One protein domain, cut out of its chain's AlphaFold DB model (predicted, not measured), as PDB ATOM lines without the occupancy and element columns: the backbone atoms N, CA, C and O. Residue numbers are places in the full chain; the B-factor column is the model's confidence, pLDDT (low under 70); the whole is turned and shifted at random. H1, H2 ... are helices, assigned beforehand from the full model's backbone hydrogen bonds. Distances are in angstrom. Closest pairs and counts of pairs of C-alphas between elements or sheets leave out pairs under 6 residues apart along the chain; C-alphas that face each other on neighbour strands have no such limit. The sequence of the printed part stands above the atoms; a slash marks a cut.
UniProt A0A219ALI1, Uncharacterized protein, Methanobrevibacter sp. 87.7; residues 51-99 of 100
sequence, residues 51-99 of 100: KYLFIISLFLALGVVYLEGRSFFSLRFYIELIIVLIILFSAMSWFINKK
ATOM      1  N   LYS A  51     196.074 182.947 191.949       65.31
ATOM      2  CA  LYS A  51     196.979 182.264 191.018       65.31
ATOM      3  C   LYS A  51     196.883 180.731 191.085       65.31
ATOM      4  O   LYS A  51     196.857 180.084 190.043       65.31
ATOM      5  N   TYR A  52     196.800 180.151 192.279       73.56
ATOM      6  CA  TYR A  52     196.603 178.716 192.496       73.56
ATOM      7  C   TYR A  52     195.182 178.267 192.159       73.56
ATOM      8  O   TYR A  52     195.012 177.142 191.709       73.56
ATOM      9  N   LEU A  53     194.177 179.139 192.274       76.75
ATOM     10  CA  LEU A  53     192.790 178.814 191.916       76.75
ATOM     11  C   LEU A  53     192.648 178.527 190.408       76.75
ATOM     12  O   LEU A  53     192.033 177.534 190.021       76.75
ATOM     13  N   PHE A  54     193.317 179.313 189.556       75.38
ATOM     14  CA  PHE A  54     193.405 179.028 188.116       75.38
ATOM     15  C   PHE A  54     194.158 177.727 187.815       75.38
ATOM     16  O   PHE A  54     193.750 176.969 186.938       75.38
ATOM     17  N   ILE A  55     195.235 177.448 188.554       79.50
ATOM     18  CA  ILE A  55     196.034 176.227 188.385       79.50
ATOM     19  C   ILE A  55     195.217 174.993 188.795       79.50
ATOM     20  O   ILE A  55     195.141 174.033 188.035       79.50
ATOM     21  N   ILE A  56     194.539 175.033 189.945       84.88
ATOM     22  CA  ILE A  56     193.653 173.962 190.420       84.88
ATOM     23  C   ILE A  56     192.514 173.737 189.419       84.88
ATOM     24  O   ILE A  56     192.251 172.596 189.048       84.88
ATOM     25  N   SER A  57     191.893 174.805 188.907       81.75
ATOM     26  CA  SER A  57     190.867 174.704 187.860       81.75
ATOM     27  C   SER A  57     191.393 174.035 186.586       81.75
ATOM     28  O   SER A  57     190.676 173.234 185.986       81.75
ATOM     29  N   LEU A  58     192.624 174.342 186.167       85.19
ATOM     30  CA  LEU A  58     193.253 173.737 184.991       85.19
ATOM     31  C   LEU A  58     193.511 172.240 185.206       85.19
ATOM     32  O   LEU A  58     193.195 171.430 184.337       85.19
ATOM     33  N   PHE A  59     194.045 171.863 186.371       86.88
ATOM     34  CA  PHE A  59     194.292 170.462 186.713       86.88
ATOM     35  C   PHE A  59     192.998 169.658 186.852       86.88
ATOM     36  O   PHE A  59     192.946 168.524 186.382       86.88
ATOM     37  N   LEU A  60     191.940 170.240 187.424       85.12
ATOM     38  CA  LEU A  60     190.621 169.611 187.479       85.12
ATOM     39  C   LEU A  60     190.041 169.400 186.077       85.12
ATOM     40  O   LEU A  60     189.580 168.304 185.776       85.12
ATOM     41  N   ALA A  61     190.121 170.402 185.195       83.12
ATOM     42  CA  ALA A  61     189.656 170.276 183.814       83.12
ATOM     43  C   ALA A  61     190.430 169.195 183.037       83.12
ATOM     44  O   ALA A  61     189.824 168.363 182.365       83.12
ATOM     45  N   LEU A  62     191.761 169.156 183.170       82.38
ATOM     46  CA  LEU A  62     192.595 168.111 182.566       82.38
ATOM     47  C   LEU A  62     192.299 166.723 183.149       82.38
ATOM     48  O   LEU A  62     192.280 165.744 182.406       82.38
ATOM     49  N   GLY A  63     192.037 166.634 184.455       81.06
ATOM     50  CA  GLY A  63     191.636 165.400 185.127       81.06
ATOM     51  C   GLY A  63     190.298 164.869 184.617       81.06
ATOM     52  O   GLY A  63     190.191 163.678 184.337       81.06
ATOM     53  N   VAL A  64     189.311 165.748 184.419       78.81
ATOM     54  CA  VAL A  64     188.028 165.396 183.791       78.81
ATOM     55  C   VAL A  64     188.268 164.850 182.384       78.81
ATOM     56  O   VAL A  64     187.891 163.714 182.125       78.81
ATOM     57  N   VAL A  65     189.008 165.565 181.530       75.69
ATOM     58  CA  VAL A  65     189.329 165.115 180.158       75.69
ATOM     59  C   VAL A  65     190.072 163.769 180.143       75.69
ATOM     60  O   VAL A  65     189.793 162.914 179.303       75.69
ATOM     61  N   TYR A  66     191.003 163.546 181.075       72.44
ATOM     62  CA  TYR A  66     191.742 162.285 181.187       72.44
ATOM     63  C   TYR A  66     190.844 161.115 181.611       72.44
ATOM     64  O   TYR A  66     190.917 160.034 181.024       72.44
ATOM     65  N   LEU A  67     189.973 161.324 182.604       66.75
ATOM     66  CA  LEU A  67     188.991 160.323 183.034       66.75
ATOM     67  C   LEU A  67     187.950 160.042 181.937       66.75
ATOM     68  O   LEU A  67     187.496 158.908 181.778       66.75
ATOM     69  N   GLU A  68     187.629 161.050 181.137       56.41
ATOM     70  CA  GLU A  68     186.688 160.997 180.019       56.41
ATOM     71  C   GLU A  68     187.249 160.243 178.802       56.41
ATOM     72  O   GLU A  68     186.502 159.598 178.070       56.41
ATOM     73  N   GLY A  69     188.577 160.139 178.671       55.50
ATOM     74  CA  GLY A  69     189.230 159.197 177.750       55.50
ATOM     75  C   GLY A  69     188.898 157.718 178.015       55.50
ATOM     76  O   GLY A  69     189.202 156.859 177.186       55.50
ATOM     77  N   ARG A  70     188.254 157.402 179.150       57.81
ATOM     78  CA  ARG A  70     187.816 156.048 179.525       57.81
ATOM     79  C   ARG A  70     186.314 155.800 179.372       57.81
ATOM     80  O   ARG A  70     185.881 154.654 179.483       57.81
ATOM     81  N   SER A  71     185.503 156.829 179.153       58.59
ATOM     82  CA  SER A  71     184.054 156.702 178.974       58.59
ATOM     83  C   SER A  71     183.605 157.691 177.920       58.59
ATOM     84  O   SER A  71     183.679 158.893 178.111       58.59
ATOM     85  N   PHE A  72     183.180 157.140 176.790       56.34
ATOM     86  CA  PHE A  72     182.799 157.812 175.555       56.34
ATOM     87  C   PHE A  72     181.657 158.823 175.787       56.34
ATOM     88  O   PHE A  72     180.490 158.538 175.518       56.34
ATOM     89  N   PHE A  73     181.960 160.007 176.315       57.12
ATOM     90  CA  PHE A  73     180.982 161.075 176.445       57.12
ATOM     91  C   PHE A  73     180.789 161.712 175.074       57.12
ATOM     92  O   PHE A  73     181.687 162.289 174.465       57.12
ATOM     93  N   SER A  74     179.589 161.496 174.542       67.81
ATOM     94  CA  SER A  74     179.169 161.978 173.232       67.81
ATOM     95  C   SER A  74     179.446 163.474 173.063       67.81
ATOM     96  O   SER A  74     179.348 164.238 174.017       67.81
ATOM     97  N   LEU A  75     179.676 163.913 171.825       67.12
ATOM     98  CA  LEU A  75     179.837 165.322 171.438       67.12
ATOM     99  C   LEU A  75     178.744 166.254 172.019       67.12
ATOM    100  O   LEU A  75     178.982 167.440 172.216       67.12
ATOM    101  N   ARG A  76     177.568 165.708 172.373       76.69
ATOM    102  CA  ARG A  76     176.521 166.412 173.131       76.69
ATOM    103  C   ARG A  76     176.969 166.883 174.514       76.69
ATOM    104  O   ARG A  76     176.659 168.008 174.872       76.69
ATOM    105  N   PHE A  77     177.690 166.065 175.276       76.06
ATOM    106  CA  PHE A  77     178.144 166.424 176.622       76.06
ATOM    107  C   PHE A  77     179.117 167.607 176.592       76.06
ATOM    108  O   PHE A  77     178.994 168.534 177.384       76.06
ATOM    109  N   TYR A  78     180.023 167.628 175.613       76.31
ATOM    110  CA  TYR A  78     180.958 168.737 175.433       76.31
ATOM    111  C   TYR A  78     180.244 170.051 175.077       76.31
ATOM    112  O   TYR A  78     180.593 171.110 175.594       76.31
ATOM    113  N   ILE A  79     179.202 169.982 174.240       81.56
ATOM    114  CA  ILE A  79     178.359 171.142 173.917       81.56
ATOM    115  C   ILE A  79     177.639 171.657 175.173       81.56
ATOM    116  O   ILE A  79     177.678 172.857 175.433       81.56
ATOM    117  N   GLU A  80     177.033 170.771 175.967       82.94
ATOM    118  CA  GLU A  80     176.368 171.136 177.231       82.94
ATOM    119  C   GLU A  80     177.346 171.814 178.206       82.94
ATOM    120  O   GLU A  80     177.046 172.868 178.768       82.94
ATOM    121  N   LEU A  81     178.559 171.272 178.347       83.31
ATOM    122  CA  LEU A  81     179.589 171.832 179.222       83.31
ATOM    123  C   LEU A  81     180.032 173.230 178.762       83.31
ATOM    124  O   LEU A  81     180.142 174.140 179.586       83.31
ATOM    125  N   ILE A  82     180.222 173.440 177.454       86.62
ATOM    126  CA  ILE A  82     180.528 174.767 176.892       86.62
ATOM    127  C   ILE A  82     179.412 175.767 177.208       86.62
ATOM    128  O   ILE A  82     179.702 176.891 177.622       86.62
ATOM    129  N   ILE A  83     178.147 175.375 177.041       91.12
ATOM    130  CA  ILE A  83     176.998 176.248 177.315       91.12
ATOM    131  C   ILE A  83     176.993 176.679 178.787       91.12
ATOM    132  O   ILE A  83     176.879 177.871 179.077       91.12
ATOM    133  N   VAL A  84     177.187 175.737 179.716       91.19
ATOM    134  CA  VAL A  84     177.247 176.033 181.157       91.19
ATOM    135  C   VAL A  84     178.394 176.996 181.480       91.19
ATOM    136  O   VAL A  84     178.191 177.964 182.217       91.19
ATOM    137  N   LEU A  85     179.578 176.794 180.894       90.00
ATOM    138  CA  LEU A  85     180.721 177.689 181.090       90.00
ATOM    139  C   LEU A  85     180.455 179.110 180.571       90.00
ATOM    140  O   LEU A  85     180.799 180.075 181.253       90.00
ATOM    141  N   ILE A  86     179.807 179.262 179.410       93.69
ATOM    142  CA  ILE A  86     179.439 180.578 178.855       93.69
ATOM    143  C   ILE A  86     178.455 181.304 179.780       93.69
ATOM    144  O   ILE A  86     178.612 182.504 180.030       93.69
ATOM    145  N   ILE A  87     177.460 180.590 180.318       93.19
ATOM    146  CA  ILE A  87     176.469 181.155 181.243       93.19
ATOM    147  C   ILE A  87     177.150 181.624 182.532       93.19
ATOM    148  O   ILE A  87     176.940 182.762 182.955       93.19
ATOM    149  N   LEU A  88     178.006 180.791 183.130       92.56
ATOM    150  CA  LEU A  88     178.744 181.143 184.346       92.56
ATOM    151  C   LEU A  88     179.687 182.323 184.122       92.56
ATOM    152  O   LEU A  88     179.713 183.246 184.933       92.56
ATOM    153  N   PHE A  89     180.420 182.340 183.007       92.12
ATOM    154  CA  PHE A  89     181.293 183.457 182.657       92.12
ATOM    155  C   PHE A  89     180.501 184.761 182.511       92.12
ATOM    156  O   PHE A  89     180.898 185.797 183.043       92.12
ATOM    157  N   SER A  90     179.344 184.701 181.852       87.44
ATOM    158  CA  SER A  90     178.455 185.854 181.681       87.44
ATOM    159  C   SER A  90     177.892 186.347 183.018       87.44
ATOM    160  O   SER A  90     177.869 187.552 183.268       87.44
ATOM    161  N   ALA A  91     177.501 185.431 183.909       87.44
ATOM    162  CA  ALA A  91     177.002 185.753 185.247       87.44
ATOM    163  C   ALA A  91     178.085 186.387 186.134       87.44
ATOM    164  O   ALA A  91     177.839 187.403 186.785       87.44
ATOM    165  N   MET A  92     179.297 185.829 186.118       83.69
ATOM    166  CA  MET A  92     180.443 186.376 186.847       83.69
ATOM    167  C   MET A  92     180.848 187.745 186.301       83.69
ATOM    168  O   MET A  92     181.053 188.671 187.079       83.69
ATOM    169  N   SER A  93     180.901 187.906 184.976       84.00
ATOM    170  CA  SER A  93     181.183 189.191 184.324       84.00
ATOM    171  C   SER A  93     180.152 190.256 184.705       84.00
ATOM    172  O   SER A  93     180.515 191.368 185.088       84.00
ATOM    173  N   TRP A  94     178.864 189.903 184.714       82.38
ATOM    174  CA  TRP A  94     177.798 190.792 185.173       82.38
ATOM    175  C   TRP A  94     177.945 191.169 186.651       82.38
ATOM    176  O   TRP A  94     177.810 192.339 187.001       82.38
ATOM    177  N   PHE A  95     178.262 190.206 187.519       79.88
ATOM    178  CA  PHE A  95     178.454 190.456 188.948       79.88
ATOM    179  C   PHE A  95     179.662 191.362 189.227       79.88
ATOM    180  O   PHE A  95     179.586 192.249 190.075       79.88
ATOM    181  N   ILE A  96     180.759 191.176 188.488       79.94
ATOM    182  CA  ILE A  96     181.956 192.023 188.580       79.94
ATOM    183  C   ILE A  96     181.636 193.445 188.109       79.94
ATOM    184  O   ILE A  96     181.978 194.405 188.792       79.94
ATOM    185  N   ASN A  97     180.944 193.587 186.978       73.00
ATOM    186  CA  ASN A  97     180.695 194.891 186.361       73.00
ATOM    187  C   ASN A  97     179.563 195.690 187.039       73.00
ATOM    188  O   ASN A  97     179.429 196.887 186.812       73.00
ATOM    189  N   LYS A  98     178.739 195.040 187.875       70.69
ATOM    190  CA  LYS A  98     177.637 195.670 188.623       70.69
ATOM    191  C   LYS A  98     178.012 196.077 190.059       70.69
ATOM    192  O   LYS A  98     177.180 196.638 190.764       70.69
ATOM    193  N   LYS A  99     179.251 195.843 190.505       55.66
ATOM    194  CA  LYS A  99     179.794 196.467 191.727       55.66
ATOM    195  C   LYS A  99     180.319 197.881 191.420       55.66
ATOM    196  O   LYS A  99     181.526 198.088 191.415       55.66
TER     197      LYS A  99
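What this domain is: This is residues 51 to 99 of the 100 residues of an uncharacterized protein of Methanobrevibacter sp. 87.7 (UniProt A0A219ALI1). The model is a flat, open U: two long helices, H2 and H1, form its arms, with an empty gap between them and a link of residues 69 to 74 at the closed end. The chain runs out along H1 and folds back along H2, the longer arm. The printed part has 49 residues with two named helices, H1 then H2, and no named strand; its class is all helix. It is loose, with a radius of gyration of the C-alphas of 13.8 A, and spans 43 by 27 by 7 A.

Where its parts are: H2, residues 75 to 97, is 33.1 A long and ends with C-alpha 97 at (180.695, 194.891, 186.361). H1, residues 51 to 68, is 26.1 A long and begins with C-alpha 51 at (196.979, 182.264, 191.018).

How they stand to each other: H2 and H1 are apart. In H1 and H2 every O i to N i+4 pair is within hydrogen-bond range.

The domain as a whole: The two C-alphas farthest apart, those of Arg 70 and Lys 99, are 43.0 A apart. The printed part has no cut, and the link from H1 to H2 is short. The pLDDT is under 70 at residue 51, residues 67 to 75 and residue 99.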